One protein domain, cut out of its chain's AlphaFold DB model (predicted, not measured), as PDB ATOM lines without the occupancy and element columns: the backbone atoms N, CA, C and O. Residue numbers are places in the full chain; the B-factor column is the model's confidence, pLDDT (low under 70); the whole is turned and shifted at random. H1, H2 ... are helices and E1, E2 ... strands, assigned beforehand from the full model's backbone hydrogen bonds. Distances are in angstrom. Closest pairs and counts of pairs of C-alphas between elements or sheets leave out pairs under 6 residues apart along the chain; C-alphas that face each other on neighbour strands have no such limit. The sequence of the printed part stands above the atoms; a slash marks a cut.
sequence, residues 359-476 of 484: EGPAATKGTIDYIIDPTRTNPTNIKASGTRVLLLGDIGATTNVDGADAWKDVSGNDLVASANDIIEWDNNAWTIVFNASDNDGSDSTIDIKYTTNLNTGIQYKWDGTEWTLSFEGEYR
ATOM      1  N   GLU A 359     332.628 290.280 212.108       91.50
ATOM      2  CA  GLU A 359     331.726 291.054 211.258       91.50
ATOM      3  C   GLU A 359     330.505 290.196 210.920       91.50
ATOM      4  O   GLU A 359     330.632 289.122 210.339       91.50
ATOM      5  N   GLY A 360     329.329 290.648 211.352       87.69
ATOM      6  CA  GLY A 360     328.064 289.960 211.126       87.69
ATOM      7  C   GLY A 360     327.110 290.765 210.243       87.69
ATOM      8  O   GLY A 360     327.309 291.967 210.051       87.69
ATOM      9  N   PRO A 361     326.061 290.121 209.707       88.38
ATOM     10  CA  PRO A 361     325.084 290.762 208.826       88.38
ATOM     11  C   PRO A 361     324.248 291.857 209.513       88.38
ATOM     12  O   PRO A 361     323.835 292.806 208.848       88.38
ATOM     13  N   ALA A 362     323.999 291.758 210.823       89.00
ATOM     14  CA  ALA A 362     323.213 292.732 211.580       89.00
ATOM     15  C   ALA A 362     324.047 293.517 212.604       89.00
ATOM     16  O   ALA A 362     323.717 294.667 212.900       89.00
ATOM     17  N   ALA A 363     325.114 292.930 213.153       87.69
ATOM     18  CA  ALA A 363     325.996 293.597 214.104       87.69
ATOM     19  C   ALA A 363     327.459 293.149 213.983       87.69
ATOM     20  O   ALA A 363     327.762 291.971 213.823       87.69
ATOM     21  N   THR A 364     328.383 294.088 214.192       91.50
ATOM     22  CA  THR A 364     329.811 293.801 214.387       91.50
ATOM     23  C   THR A 364     330.114 293.806 215.882       91.50
ATOM     24  O   THR A 364     330.230 294.865 216.499       91.50
ATOM     25  N   LYS A 365     330.200 292.618 216.489       91.44
ATOM     26  CA  LYS A 365     330.514 292.436 217.918       91.44
ATOM     27  C   LYS A 365     331.510 291.290 218.131       91.44
ATOM     28  O   LYS A 365     331.842 290.568 217.195       91.44
ATOM     29  N   GLY A 366     332.017 291.133 219.350       89.12
ATOM     30  CA  GLY A 366     332.887 290.010 219.744       89.12
ATOM     31  C   GLY A 366     332.249 289.059 220.753       89.12
ATOM     32  O   GLY A 366     332.911 288.177 221.293       89.12
ATOM     33  N   THR A 367     330.968 289.260 221.053       93.56
ATOM     34  CA  THR A 367     330.229 288.529 222.083       93.56
ATOM     35  C   THR A 367     329.189 287.609 221.463       93.56
ATOM     36  O   THR A 367     328.681 287.879 220.370       93.56
ATOM     37  N   ILE A 368     328.859 286.539 222.180       94.44
ATOM     38  CA  ILE A 368     327.778 285.611 221.842       94.44
ATOM     39  C   ILE A 368     326.676 285.687 222.893       94.44
ATOM     40  O   ILE A 368     326.929 285.982 224.063       94.44
ATOM     41  N   ASP A 369     325.447 285.420 222.472       93.00
ATOM     42  CA  ASP A 369     324.286 285.450 223.355       93.00
ATOM     43  C   ASP A 369     324.026 284.054 223.936       93.00
ATOM     44  O   ASP A 369     323.785 283.914 225.133       93.00
ATOM     45  N   TYR A 370     324.147 282.999 223.122       92.56
ATOM     46  CA  TYR A 370     323.855 281.627 223.544       92.56
ATOM     47  C   TYR A 370     324.910 280.622 223.072       92.56
ATOM     48  O   TYR A 370     325.555 280.809 222.044       92.56
ATOM     49  N   ILE A 371     325.040 279.526 223.819       93.06
ATOM     50  CA  ILE A 371     325.769 278.318 223.416       93.06
ATOM     51  C   ILE A 371     324.727 277.208 223.349       93.06
ATOM     52  O   ILE A 371     324.045 276.955 224.345       93.06
ATOM     53  N   ILE A 372     324.536 276.613 222.175       92.25
ATOM     54  CA  ILE A 372     323.397 275.735 221.908       92.25
ATOM     55  C   ILE A 372     323.856 274.437 221.258       92.25
ATOM     56  O   ILE A 372     324.589 274.429 220.275       92.25
ATOM     57  N   ASP A 373     323.335 273.331 221.785       91.19
ATOM     58  CA  ASP A 373     323.275 272.060 221.073       91.19
ATOM     59  C   ASP A 373     322.040 272.068 220.150       91.19
ATOM     60  O   ASP A 373     320.900 272.062 220.654       91.19
ATOM     61  N   PRO A 374     322.230 272.105 218.818       89.62
ATOM     62  CA  PRO A 374     321.129 272.229 217.870       89.62
ATOM     63  C   PRO A 374     320.221 270.997 217.822       89.62
ATOM     64  O   PRO A 374     319.093 271.102 217.344       89.62
ATOM     65  N   THR A 375     320.665 269.849 218.345       87.19
ATOM     66  CA  THR A 375     319.858 268.619 218.398       87.19
ATOM     67  C   THR A 375     318.858 268.616 219.554       87.19
ATOM     68  O   THR A 375     317.874 267.874 219.529       87.19
ATOM     69  N   ARG A 376     319.085 269.454 220.574       87.12
ATOM     70  CA  ARG A 376     318.279 269.495 221.805       87.12
ATOM     71  C   ARG A 376     317.414 270.740 221.942       87.12
ATOM     72  O   ARG A 376     316.475 270.733 222.737       87.12
ATOM     73  N   THR A 377     317.715 271.800 221.196       86.50
ATOM     74  CA  THR A 377     317.109 273.121 221.402       86.50
ATOM     75  C   THR A 377     316.544 273.678 220.104       86.50
ATOM     76  O   THR A 377     317.228 273.724 219.089       86.50
ATOM     77  N   ASN A 378     315.301 274.165 220.146       87.44
ATOM     78  CA  ASN A 378     314.686 274.883 219.032       87.44
ATOM     79  C   ASN A 378     314.878 276.405 219.217       87.44
ATOM     80  O   ASN A 378     314.397 276.949 220.216       87.44
ATOM     81  N   PRO A 379     315.525 277.119 218.275       86.94
ATOM     82  CA  PRO A 379     315.878 278.526 218.439       86.94
ATOM     83  C   PRO A 379     314.737 279.509 218.114       86.94
ATOM     84  O   PRO A 379     314.961 280.715 218.099       86.94
ATOM     85  N   THR A 380     313.508 279.052 217.848       85.38
ATOM     86  CA  THR A 380     312.402 279.933 217.406       85.38
ATOM     87  C   THR A 380     312.144 281.106 218.363       85.38
ATOM     88  O   THR A 380     311.875 282.216 217.914       85.38
ATOM     89  N   ASN A 381     312.299 280.896 219.673       86.56
ATOM     90  CA  ASN A 381     312.058 281.931 220.688       86.56
ATOM     91  C   ASN A 381     313.227 282.914 220.880       86.56
ATOM     92  O   ASN A 381     313.070 283.892 221.605       86.56
ATOM     93  N   ILE A 382     314.386 282.659 220.264       87.19
ATOM     94  CA  ILE A 382     315.592 283.496 220.391       87.19
ATOM     95  C   ILE A 382     315.943 284.232 219.089       87.19
ATOM     96  O   ILE A 382     316.961 284.912 219.027       87.19
ATOM     97  N   LYS A 383     315.111 284.113 218.043       87.19
ATOM     98  CA  LYS A 383     315.288 284.798 216.755       87.19
ATOM     99  C   LYS A 383     315.030 286.304 216.897       87.19
ATOM    100  O   LYS A 383     313.943 286.792 216.600       87.19
ATOM    101  N   ALA A 384     316.040 287.042 217.344       89.75
ATOM    102  CA  ALA A 384     316.076 288.503 217.339       89.75
ATOM    103  C   ALA A 384     317.302 288.999 216.561       89.75
ATOM    104  O   ALA A 384     318.350 288.353 216.585       89.75
ATOM    105  N   SER A 385     317.174 290.132 215.866       91.12
ATOM    106  CA  SER A 385     318.265 290.735 215.088       91.12
ATOM    107  C   SER A 385     319.568 290.831 215.884       91.12
ATOM    108  O   SER A 385     319.578 291.378 216.986       91.12
ATOM    109  N   GLY A 386     320.669 290.354 215.309       89.69
ATOM    110  CA  GLY A 386     321.996 290.399 215.920       89.69
ATOM    111  C   GLY A 386     322.210 289.386 217.048       89.69
ATOM    112  O   GLY A 386     323.221 289.483 217.745       89.69
ATOM    113  N   THR A 387     321.290 288.434 217.254       93.00
ATOM    114  CA  THR A 387     321.494 287.320 218.195       93.00
ATOM    115  C   THR A 387     322.551 286.381 217.643       93.00
ATOM    116  O   THR A 387     322.424 285.920 216.509       93.00
ATOM    117  N   ARG A 388     323.562 286.072 218.457       94.50
ATOM    118  CA  ARG A 388     324.638 285.147 218.113       94.50
ATOM    119  C   ARG A 388     324.601 283.879 218.937       94.50
ATOM    120  O   ARG A 388     324.446 283.923 220.158       94.50
ATOM    121  N   VAL A 389     324.804 282.764 218.252       93.81
ATOM    122  CA  VAL A 389     324.793 281.429 218.839       93.81
ATOM    123  C   VAL A 389     326.088 280.716 218.482       93.81
ATOM    124  O   VAL A 389     326.440 280.644 217.309       93.81
ATOM    125  N   LEU A 390     326.772 280.185 219.493       94.31
ATOM    126  CA  LEU A 390     327.845 279.213 219.320       94.31
ATOM    127  C   LEU A 390     327.247 277.801 219.286       94.31
ATOM    128  O   LEU A 390     326.494 277.428 220.192       94.31
ATOM    129  N   LEU A 391     327.583 277.030 218.257       93.62
ATOM    130  CA  LEU A 391     327.045 275.690 218.044       93.62
ATOM    131  C   LEU A 391     327.912 274.615 218.704       93.62
ATOM    132  O   LEU A 391     329.117 274.559 218.492       93.62
ATOM    133  N   LEU A 392     327.283 273.718 219.466       92.75
ATOM    134  CA  LEU A 392     327.940 272.535 220.045       92.75
ATOM    135  C   LEU A 392     327.879 271.296 219.134       92.75
ATOM    136  O   LEU A 392     328.430 270.255 219.480       92.75
ATOM    137  N   GLY A 393     327.179 271.381 218.003       91.06
ATOM    138  CA  GLY A 393     327.001 270.283 217.060       91.06
ATOM    139  C   GLY A 393     326.602 270.793 215.680       91.06
ATOM    140  O   GLY A 393     326.273 271.970 215.528       91.06
ATOM    141  N   ASP A 394     326.615 269.902 214.695       91.31
ATOM    142  CA  ASP A 394     326.316 270.246 213.307       91.31
ATOM    143  C   ASP A 394     324.819 270.534 213.096       91.31
ATOM    144  O   ASP A 394     323.938 269.934 213.722       91.31
ATOM    145  N   ILE A 395     324.525 271.434 212.159       89.94
ATOM    146  CA  ILE A 395     323.186 271.726 211.655       89.94
ATOM    147  C   ILE A 395     323.146 271.341 210.183       89.94
ATOM    148  O   ILE A 395     323.763 271.992 209.345       89.94
ATOM    149  N   GLY A 396     322.354 270.317 209.865       86.38
ATOM    150  CA  GLY A 396     322.131 269.890 208.487       86.38
ATOM    151  C   GLY A 396     323.385 269.336 207.798       86.38
ATOM    152  O   GLY A 396     324.426 269.124 208.406       86.38
ATOM    153  N   ALA A 397     323.255 269.046 206.507       84.00
ATOM    154  CA  ALA A 397     324.344 268.631 205.632       84.00
ATOM    155  C   ALA A 397     323.992 269.028 204.195       84.00
ATOM    156  O   ALA A 397     322.818 269.040 203.826       84.00
ATOM    157  N   THR A 398     324.995 269.299 203.358       80.31
ATOM    158  CA  THR A 398     324.791 269.691 201.946       80.31
ATOM    159  C   THR A 398     324.122 268.607 201.095       80.31
ATOM    160  O   THR A 398     323.623 268.892 200.010       80.31
ATOM    161  N   THR A 399     324.106 267.362 201.573       84.00
ATOM    162  CA  THR A 399     323.453 266.214 200.935       84.00
ATOM    163  C   THR A 399     322.003 266.013 201.372       84.00
ATOM    164  O   THR A 399     321.327 265.134 200.829       84.00
ATOM    165  N   ASN A 400     321.512 266.791 202.340       81.94
ATOM    166  CA  ASN A 400     320.133 266.683 202.793       81.94
ATOM    167  C   ASN A 400     319.174 267.156 201.696       81.94
ATOM    168  O   ASN A 400     319.389 268.182 201.058       81.94
ATOM    169  N   VAL A 401     318.096 266.397 201.495       79.81
ATOM    170  CA  VAL A 401     316.985 266.802 200.616       79.81
ATOM    171  C   VAL A 401     316.117 267.869 201.294       79.81
ATOM    172  O   VAL A 401     315.504 268.678 200.607       79.81
ATOM    173  N   ASP A 402     316.075 267.848 202.628       82.94
ATOM    174  CA  ASP A 402     315.396 268.817 203.486       82.94
ATOM    175  C   ASP A 402     316.158 268.918 204.820       82.94
ATOM    176  O   ASP A 402     316.502 267.892 205.421       82.94
ATOM    177  N   GLY A 403     316.502 270.133 205.240       82.31
ATOM    178  CA  GLY A 403     317.284 270.416 206.440       82.31
ATOM    179  C   GLY A 403     316.444 270.565 207.709       82.31
ATOM    180  O   GLY A 403     315.263 270.234 207.778       82.31
ATOM    181  N   ALA A 404     317.084 271.030 208.782       86.00
ATOM    182  CA  ALA A 404     316.434 271.147 210.081       86.00
ATOM    183  C   ALA A 404     315.453 272.334 210.113       86.00
ATOM    184  O   ALA A 404     315.878 273.487 210.186       86.00
ATOM    185  N   ASP A 405     314.146 272.051 210.166       87.44
ATOM    186  CA  ASP A 405     313.068 273.059 210.160       87.44
ATOM    187  C   ASP A 405     313.263 274.203 211.164       87.44
ATOM    188  O   ASP A 405     312.985 275.367 210.878       87.44
ATOM    189  N   ALA A 406     313.765 273.880 212.355       86.62
ATOM    190  CA  ALA A 406     313.957 274.843 213.435       86.62
ATOM    191  C   ALA A 406     314.997 275.935 213.094       86.62
ATOM    192  O   ALA A 406     314.941 277.045 213.633       86.62
ATOM    193  N   TRP A 407     315.912 275.638 212.169       89.06
ATOM    194  CA  TRP A 407     317.029 276.492 211.766       89.06
ATOM    195  C   TRP A 407     316.852 277.109 210.375       89.06
ATOM    196  O   TRP A 407     317.730 277.844 209.930       89.06
ATOM    197  N   LYS A 408     315.705 276.887 209.720       89.88
ATOM    198  CA  LYS A 408     315.390 277.503 208.428       89.88
ATOM    199  C   LYS A 408     315.266 279.022 208.519       89.88
ATOM    200  O   LYS A 408     314.876 279.588 209.557       89.88
ATOM    201  N   ASP A 409     315.590 279.666 207.405       89.06
ATOM    202  CA  ASP A 409     315.317 281.083 207.187       89.06
ATOM    203  C   ASP A 409     313.805 281.342 207.004       89.06
ATOM    204  O   ASP A 409     312.985 280.420 206.976       89.06
ATOM    205  N   VAL A 410     313.400 282.610 206.897       88.94
ATOM    206  CA  VAL A 410     311.978 282.963 206.696       88.94
ATOM    207  C   VAL A 410     311.428 282.556 205.320       88.94
ATOM    208  O   VAL A 410     310.211 282.523 205.141       88.94
ATOM    209  N   SER A 411     312.303 282.260 204.354       88.06
ATOM    210  CA  SER A 411     311.962 281.809 202.996       88.06
ATOM    211  C   SER A 411     311.929 280.278 202.864       88.06
ATOM    212  O   SER A 411     311.557 279.770 201.808       88.06
ATOM    213  N   GLY A 412     312.268 279.547 203.931       84.62
ATOM    214  CA  GLY A 412     312.317 278.089 203.978       84.62
ATOM    215  C   GLY A 412     313.635 277.465 203.507       84.62
ATOM    216  O   GLY A 412     313.665 276.250 203.334       84.62
ATOM    217  N   ASN A 413     314.700 278.245 203.298       87.62
ATOM    218  CA  ASN A 413     316.018 277.710 202.957       87.62
ATOM    219  C   ASN A 413     316.709 277.111 204.187       87.62
ATOM    220  O   ASN A 413     316.593 277.626 205.306       87.62
ATOM    221  N   ASP A 414     317.467 276.045 203.947       88.88
ATOM    222  CA  ASP A 414     318.203 275.316 204.973       88.88
ATOM    223  C   ASP A 414     319.516 276.003 205.355       88.88
ATOM    224  O   ASP A 414     320.278 276.453 204.497       88.88
ATOM    225  N   LEU A 415     319.808 276.018 206.657       89.81
ATOM    226  CA  LEU A 415     321.127 276.351 207.184       89.81
ATOM    227  C   LEU A 415     321.986 275.084 207.234       89.81
ATOM    228  O   LEU A 415     321.561 274.075 207.800       89.81
ATOM    229  N   VAL A 416     323.205 275.168 206.700       91.12
ATOM    230  CA  VAL A 416     324.255 274.165 206.907       91.12
ATOM    231  C   VAL A 416     325.390 274.827 207.677       91.12
ATOM    232  O   VAL A 416     325.995 275.763 207.161       91.12
ATOM    233  N   ALA A 417     325.647 274.367 208.899       92.44
ATOM    234  CA  ALA A 417     326.712 274.864 209.771       92.44
ATOM    235  C   ALA A 417     327.313 273.702 210.570       92.44
ATOM    236  O   ALA A 417     326.614 272.730 210.859       92.44
ATOM    237  N   SER A 418     328.587 273.799 210.925       91.81
ATOM    238  CA  SER A 418     329.306 272.751 211.653       91.81
ATOM    239  C   SER A 418     329.374 273.063 213.148       91.81
ATOM    240  O   SER A 418     329.113 274.184 213.596       91.81
ATOM    241  N   ALA A 419     329.741 272.066 213.949       92.00
ATOM    242  CA  ALA A 419     330.100 272.270 215.344       92.00
ATOM    243  C   ALA A 419     331.199 273.340 215.477       92.00
ATOM    244  O   ALA A 419     332.079 273.456 214.627       92.00
ATOM    245  N   ASN A 420     331.158 274.098 216.575       93.50
ATOM    246  CA  ASN A 420     332.040 275.224 216.891       93.50
ATOM    247  C   ASN A 420     331.881 276.487 216.024       93.50
ATOM    248  O   ASN A 420     332.534 277.494 216.320       93.50
ATOM    249  N   ASP A 421     330.989 276.488 215.030       94.62
ATOM    250  CA  ASP A 421     330.657 277.698 214.277       94.62
ATOM    251  C   ASP A 421     329.887 278.702 215.148       94.62
ATOM    252  O   ASP A 421     329.086 278.338 216.021       94.62
ATOM    253  N   ILE A 422     330.094 279.992 214.873       94.44
ATOM    254  CA  ILE A 422     329.256 281.067 215.416       94.44
ATOM    255  C   ILE A 422     328.337 281.550 214.305       94.44
ATOM    256  O   ILE A 422     328.798 281.974 213.243       94.44
ATOM    257  N   ILE A 423     327.035 281.540 214.578       94.25
ATOM    258  CA  ILE A 423     325.995 282.005 213.660       94.25
ATOM    259  C   ILE A 423     325.274 283.234 214.216       94.25
ATOM    260  O   ILE A 423     325.135 283.389 215.429       94.25
ATOM    261  N   GLU A 424     324.792 284.101 213.330       94.75
ATOM    262  CA  GLU A 424     324.045 285.320 213.650       94.75
ATOM    263  C   GLU A 424     322.705 285.360 212.907       94.75
ATOM    264  O   GLU A 424     322.643 285.029 211.724       94.75
ATOM    265  N   TRP A 425     321.637 285.780 213.589       93.75
ATOM    266  CA  TRP A 425     320.318 285.999 212.985       93.75
ATOM    267  C   TRP A 425     320.119 287.467 212.580       93.75
ATOM    268  O   TRP A 425     320.220 288.358 213.423       93.75
ATOM    269  N   ASP A 426     319.762 287.736 211.322       90.56
ATOM    270  CA  ASP A 426     319.608 289.097 210.764       90.56
ATOM    271  C   ASP A 426     318.144 289.556 210.551       90.56
ATOM    272  O   ASP A 426     317.883 290.558 209.888       90.56
ATOM    273  N   ASN A 427     317.180 288.855 211.163       89.62
ATOM    274  CA  ASN A 427     315.719 288.916 210.932       89.62
ATOM    275  C   ASN A 427     315.207 288.163 209.703       89.62
ATOM    276  O   ASN A 427     313.992 287.997 209.583       89.62
ATOM    277  N   ASN A 428     316.089 287.689 208.830       91.25
ATOM    278  CA  ASN A 428     315.723 286.953 207.631       91.25
ATOM    279  C   ASN A 428     316.289 285.527 207.661       91.25
ATOM    280  O   ASN A 428     315.530 284.573 207.493       91.25
ATOM    281  N   ALA A 429     317.586 285.374 207.929       92.06
ATOM    282  CA  ALA A 429     318.312 284.111 207.910       92.06
ATOM    283  C   ALA A 429     319.373 284.022 209.023       92.06
ATOM    284  O   ALA A 429     319.821 285.023 209.585       92.06
ATOM    285  N   TRP A 430     319.790 282.790 209.330       92.25
ATOM    286  CA  TRP A 430     321.011 282.536 210.093       92.25
ATOM    287  C   TRP A 430     322.207 282.591 209.145       92.25
ATOM    288  O   TRP A 430     322.188 281.956 208.094       92.25
ATOM    289  N   THR A 431     323.247 283.323 209.523       93.19
ATOM    290  CA  THR A 431     324.488 283.443 208.748       93.19
ATOM    291  C   THR A 431     325.673 283.055 209.617       93.19
ATOM    292  O   THR A 431     325.746 283.476 210.770       93.19
ATOM    293  N   ILE A 432     326.609 282.273 209.078       94.06
ATOM    294  CA  ILE A 432     327.862 281.937 209.764       94.06
ATOM    295  C   ILE A 432     328.749 283.186 209.792       94.06
ATOM    296  O   ILE A 432     329.088 283.732 208.745       94.06
ATOM    297  N   VAL A 433     329.108 283.643 210.990       93.44
ATOM    298  CA  VAL A 433     330.002 284.794 211.223       93.44
ATOM    299  C   VAL A 433     331.407 284.367 211.651       93.44
ATOM    300  O   VAL A 433     332.354 285.141 211.545       93.44
ATOM    301  N   PHE A 434     331.550 283.128 212.121       93.81
ATOM    302  CA  PHE A 434     332.828 282.459 212.326       93.81
ATOM    303  C   PHE A 434     332.684 280.998 211.911       93.81
ATOM    304  O   PHE A 434     331.832 280.300 212.461       93.81
ATOM    305  N   ASN A 435     333.508 280.571 210.955       91.12
ATOM    306  CA  ASN A 435     333.600 279.188 210.507       91.12
ATOM    307  C   ASN A 435     334.808 278.532 211.183       91.12
ATOM    308  O   ASN A 435     335.950 278.923 210.928       91.12
ATOM    309  N   ALA A 436     334.555 277.556 212.048       90.31
ATOM    310  CA  ALA A 436     335.590 276.837 212.779       90.31
ATOM    311  C   ALA A 436     336.468 275.988 211.851       90.31
ATOM    312  O   ALA A 436     337.673 275.890 212.068       90.31
ATOM    313  N   SER A 437     335.883 275.431 210.785       87.12
ATOM    314  CA  SER A 437     336.593 274.562 209.835       87.12
ATOM    315  C   SER A 437     337.629 275.321 209.006       87.12
ATOM    316  O   SER A 437     338.642 274.752 208.619       87.12
ATOM    317  N   ASP A 438     337.407 276.616 208.763       85.38
ATOM    318  CA  ASP A 438     338.364 277.471 208.045       85.38
ATOM    319  C   ASP A 438     339.551 277.897 208.935       85.38
ATOM    320  O   ASP A 438     340.511 278.493 208.450       85.38
ATOM    321  N   ASN A 439     339.484 277.623 210.243       80.62
ATOM    322  CA  ASN A 439     340.469 278.030 211.243       80.62
ATOM    323  C   ASN A 439     340.889 276.850 212.141       80.62
ATOM    324  O   ASN A 439     341.106 277.018 213.343       80.62
ATOM    325  N   ASP A 440     340.977 275.654 211.553       78.94
ATOM    326  CA  ASP A 440     341.300 274.390 212.229       78.94
ATOM    327  C   ASP A 440     342.817 274.106 212.337       78.94
ATOM    328  O   ASP A 440     343.252 273.083 212.867       78.94
ATOM    329  N   GLY A 441     343.647 275.012 211.812       70.19
ATOM    330  CA  GLY A 441     345.103 274.877 211.797       70.19
ATOM    331  C   GLY A 441     345.662 273.947 210.718       70.19
ATOM    332  O   GLY A 441     346.875 273.724 210.697       70.19
ATOM    333  N   SER A 442     344.834 273.439 209.798       74.81
ATOM    334  CA  SER A 442     345.268 272.566 208.695       74.81
ATOM    335  C   SER A 442     346.308 273.213 207.766       74.81
ATOM    336  O   SER A 442     347.181 272.514 207.248       74.81
ATOM    337  N   ASP A 443     346.302 274.544 207.627       70.12
ATOM    338  CA  ASP A 443     347.308 275.321 206.880       70.12
ATOM    339  C   ASP A 443     348.475 275.819 207.764       70.12
ATOM    340  O   ASP A 443     349.124 276.824 207.480       70.12
ATOM    341  N   SER A 444     348.737 275.162 208.905       67.88
ATOM    342  CA  SER A 444     349.766 275.570 209.887       67.88
ATOM    343  C   SER A 444     349.624 277.014 210.402       67.88
ATOM    344  O   SER A 444     350.560 277.576 210.976       67.88
ATOM    345  N   THR A 445     348.451 277.616 210.210       68.62
ATOM    346  CA  THR A 445     348.081 278.946 210.686       68.62
ATOM    347  C   THR A 445     346.815 278.801 211.523       68.62
ATOM    348  O   THR A 445     345.791 278.329 211.043       68.62
ATOM    349  N   ILE A 446     346.910 279.138 212.812       78.12
ATOM    350  CA  ILE A 446     345.766 279.182 213.728       78.12
ATOM    351  C   ILE A 446     345.612 280.630 214.161       78.12
ATOM    352  O   ILE A 446     346.521 281.212 214.759       78.12
ATOM    353  N   ASP A 447     344.461 281.211 213.858       82.38
ATOM    354  CA  ASP A 447     344.092 282.534 214.333       82.38
ATOM    355  C   ASP A 447     343.305 282.374 215.638       82.38
ATOM    356  O   ASP A 447     342.124 282.023 215.637       82.38
ATOM    357  N   ILE A 448     343.977 282.571 216.774       86.94
ATOM    358  CA  ILE A 448     343.359 282.427 218.096       86.94
ATOM    359  C   ILE A 448     342.261 283.484 218.250       86.94
ATOM    360  O   ILE A 448     342.533 284.689 218.244       86.94
ATOM    361  N   LYS A 449     341.018 283.029 218.434       89.94
ATOM    362  CA  LYS A 449     339.851 283.897 218.636       89.94
ATOM    363  C   LYS A 449     339.352 283.860 220.071       89.94
ATOM    364  O   LYS A 449     339.399 282.825 220.724       89.94
ATOM    365  N   TYR A 450     338.818 284.985 220.532       92.25
ATOM    366  CA  TYR A 450     338.222 285.126 221.858       92.25
ATOM    367  C   TYR A 450     336.783 285.619 221.750       92.25
ATOM    368  O   TYR A 450     336.503 286.554 220.996       92.25
ATOM    369  N   THR A 451     335.869 285.031 222.519       93.62
ATOM    370  CA  THR A 451     334.482 285.503 222.604       93.62
ATOM    371  C   THR A 451     333.922 285.379 224.013       93.62
ATOM    372  O   THR A 451     334.256 284.451 224.740       93.62
ATOM    373  N   THR A 452     333.062 286.312 224.426       93.38
ATOM    374  CA  THR A 452     332.395 286.267 225.739       93.38
ATOM    375  C   THR A 452     330.919 285.948 225.584       93.38
ATOM    376  O   THR A 452     330.231 286.562 224.764       93.38
ATOM    377  N   ASN A 453     330.427 285.030 226.411       93.06
ATOM    378  CA  ASN A 453     329.010 284.721 226.515       93.06
ATOM    379  C   ASN A 453     328.308 285.733 227.433       93.06
ATOM    380  O   ASN A 453     328.626 285.826 228.615       93.06
ATOM    381  N   LEU A 454     327.327 286.468 226.904       90.88
ATOM    382  CA  LEU A 454     326.606 287.507 227.650       90.88
ATOM    383  C   LEU A 454     325.678 286.962 228.745       90.88
ATOM    384  O   LEU A 454     325.400 287.677 229.704       90.88
ATOM    385  N   ASN A 455     325.215 285.714 228.634       88.19
ATOM    386  CA  ASN A 455     324.369 285.090 229.652       88.19
ATOM    387  C   ASN A 455     325.166 284.609 230.870       88.19
ATOM    388  O   ASN A 455     324.652 284.639 231.985       88.19
ATOM    389  N   THR A 456     326.400 284.138 230.668       87.19
ATOM    390  CA  THR A 456     327.226 283.568 231.750       87.19
ATOM    391  C   THR A 456     328.356 284.483 232.211       87.19
ATOM    392  O   THR A 456     328.820 284.330 233.336       87.19
ATOM    393  N   GLY A 457     328.786 285.430 231.374       86.81
ATOM    394  CA  GLY A 457     329.956 286.281 231.603       86.81
ATOM    395  C   GLY A 457     331.298 285.608 231.292       86.81
ATOM    396  O   GLY A 457     332.325 286.269 231.394       86.81
ATOM    397  N   ILE A 458     331.289 284.333 230.892       89.94
ATOM    398  CA  ILE A 458     332.492 283.521 230.669       89.94
ATOM    399  C   ILE A 458     333.109 283.832 229.305       89.94
ATOM    400  O   ILE A 458     332.389 283.908 228.297       89.94
ATOM    401  N   GLN A 459     334.438 283.958 229.262       90.25
ATOM    402  CA  GLN A 459     335.187 284.105 228.018       90.25
ATOM    403  C   GLN A 459     335.745 282.763 227.521       90.25
ATOM    404  O   GLN A 459     336.382 282.008 228.251       90.25
ATOM    405  N   TYR A 460     335.565 282.502 226.230       91.56
ATOM    406  CA  TYR A 460     336.067 281.322 225.537       91.56
ATOM    407  C   TYR A 460     337.179 281.698 224.556       91.56
ATOM    408  O   TYR A 460     337.144 282.771 223.946       91.56
ATOM    409  N   LYS A 461     338.146 280.794 224.400       90.56
ATOM    410  CA  LYS A 461     339.264 280.839 223.459       90.56
ATOM    411  C   LYS A 461     339.099 279.721 222.431       90.56
ATOM    412  O   LYS A 461     338.905 278.571 222.809       90.56
ATOM    413  N   TRP A 462     339.231 280.058 221.156       89.44
ATOM    414  CA  TRP A 462     339.399 279.095 220.075       89.44
ATOM    415  C   TRP A 462     340.873 278.707 219.964       89.44
ATOM    416  O   TRP A 462     341.722 279.576 219.750       89.44
ATOM    417  N   ASP A 463     341.185 277.422 220.121       82.50
ATOM    418  CA  ASP A 463     342.557 276.899 220.046       82.50
ATOM    419  C   ASP A 463     342.908 276.215 218.715       82.50
ATOM    420  O   ASP A 463     344.017 275.705 218.565       82.50
ATOM    421  N   GLY A 464     341.990 276.247 217.745       83.75
ATOM    422  CA  GLY A 464     342.098 275.522 216.477       83.75
ATOM    423  C   GLY A 464     341.319 274.208 216.463       83.75
ATOM    424  O   GLY A 464     341.095 273.651 215.398       83.75
ATOM    425  N   THR A 465     340.867 273.715 217.616       85.44
ATOM    426  CA  THR A 465     340.112 272.458 217.706       85.44
ATOM    427  C   THR A 465     338.761 272.630 218.383       85.44
ATOM    428  O   THR A 465     337.752 272.131 217.884       85.44
ATOM    429  N   GLU A 466     338.715 273.362 219.494       87.75
ATOM    430  CA  GLU A 466     337.498 273.589 220.261       87.75
ATOM    431  C   GLU A 466     337.511 274.945 220.981       87.75
ATOM    432  O   GLU A 466     338.524 275.647 221.078       87.75
ATOM    433  N   TRP A 467     336.339 275.337 221.484       89.69
ATOM    434  CA  TRP A 467     336.198 276.496 222.357       89.69
ATOM    435  C   TRP A 467     336.464 276.092 223.808       89.69
ATOM    436  O   TRP A 467     335.622 275.478 224.462       89.69
ATOM    437  N   THR A 468     337.623 276.481 224.331       89.38
ATOM    438  CA  THR A 468     338.023 276.243 225.725       89.38
ATOM    439  C   THR A 468     337.866 277.502 226.573       89.38
ATOM    440  O   THR A 468     337.770 278.612 226.054       89.38
ATOM    441  N   LEU A 469     337.823 277.361 227.900       88.25
ATOM    442  CA  LEU A 469     337.815 278.514 228.810       88.25
ATOM    443  C   LEU A 469     339.110 279.327 228.659       88.25
ATOM    444  O   LEU A 469     340.213 278.763 228.694       88.25
ATOM    445  N   SER A 470     338.969 280.647 228.511       85.25
ATOM    446  CA  SER A 470     340.082 281.566 228.241       85.25
ATOM    447  C   SER A 470     341.049 281.626 229.423       85.25
ATOM    448  O   SER A 470     342.213 281.222 229.320       85.25
ATOM    449  N   PHE A 471     340.553 282.052 230.582       85.44
ATOM    450  CA  PHE A 471     341.333 282.113 231.818       85.44
ATOM    451  C   PHE A 471     340.597 281.481 233.002       85.44
ATOM    452  O   PHE A 471     341.217 281.153 234.003       85.44
ATOM    453  N   GLU A 472     339.292 281.259 232.913       85.00
ATOM    454  CA  GLU A 472     338.563 280.524 233.936       85.00
ATOM    455  C   GLU A 472     338.990 279.046 233.963       85.00
ATOM    456  O   GLU A 472     339.420 278.477 232.955       85.00
ATOM    457  N   GLY A 473     338.859 278.410 235.130       83.06
ATOM    458  CA  GLY A 473     339.206 277.004 235.320       83.06
ATOM    459  C   GLY A 473     340.044 276.733 236.565       83.06
ATOM    460  O   GLY A 473     340.082 277.519 237.514       83.06
ATOM    461  N   GLU A 474     340.685 275.568 236.563       83.88
ATOM    462  CA  GLU A 474     341.507 275.080 237.666       83.88
ATOM    463  C   GLU A 474     342.976 275.486 237.484       83.88
ATOM    464  O   GLU A 474     343.632 275.162 236.492       83.88
ATOM    465  N   TYR A 475     343.503 276.166 238.493       82.62
ATOM    466  CA  TYR A 475     344.893 276.554 238.637       82.62
ATOM    467  C   TYR A 475     345.551 275.667 239.682       82.62
ATOM    468  O   TYR A 475     345.270 275.762 240.878       82.62
ATOM    469  N   ARG A 476     346.456 274.810 239.215       79.81
ATOM    470  CA  ARG A 476     347.222 273.927 240.090       79.81
ATOM    471  C   ARG A 476     348.114 274.714 241.045       79.81
ATOM    472  O   ARG A 476     348.533 275.838 240.762       79.81
TER     473      ARG A 476
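What this domain is: This is residues 359 to 476 of the 484 residues of an uncharacterized protein of Euryarchaeota archaeon (UniProt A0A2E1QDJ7). With little regular structure, two small sheets, E1 to E4 and E5 to E7, follow each other along the longest axis among long loops, E8 lying farthest out. The 118 printed residues, 36 in named elements, run E1, H1, E2 to E8, mostly strand; sheet E1 E2 E3 E4 is mixed, E5 E6 E7 antiparallel. The whole is compact, radius of gyration of the C-alphas 14.6 A, spans 49 by 32 by 27 A.

How they stand to each other: Find E1, residues 370 to 372, parallel to E2, residues 387 to 391: N 372 and O 390 are 2.9 A apart. H1, residues 379 to 382, too short for O i to N i+4 pairs, only grazes this sheet. E3, residues 422 to 425, forms hairpins with E2, N 389 to O 423 2.9 A, and E4, residues 430 to 434, N 424 to O 431 2.8 A. E5, residues 449 to 453, E6, residues 459 to 462, and E7, residues 467 to 469, form a meander, each strand the antiparallel neighbour of the one before: N 451 to O 460 is 3.0 A, N 461 to O 468 2.8 A. E8, residues 473 to 475, meets E7 only through their link.

Where its parts are: From C-alpha 370 at (323.855, 281.627, 223.544), read on to C-alpha 475 at (344.893, 276.554, 238.637); E5 measures 13.4 A.

The domain as a whole: The printed part has no cut; links E2 to E3 and E4 to E5 are long. Residues 444 to 445 have pLDDT under 70.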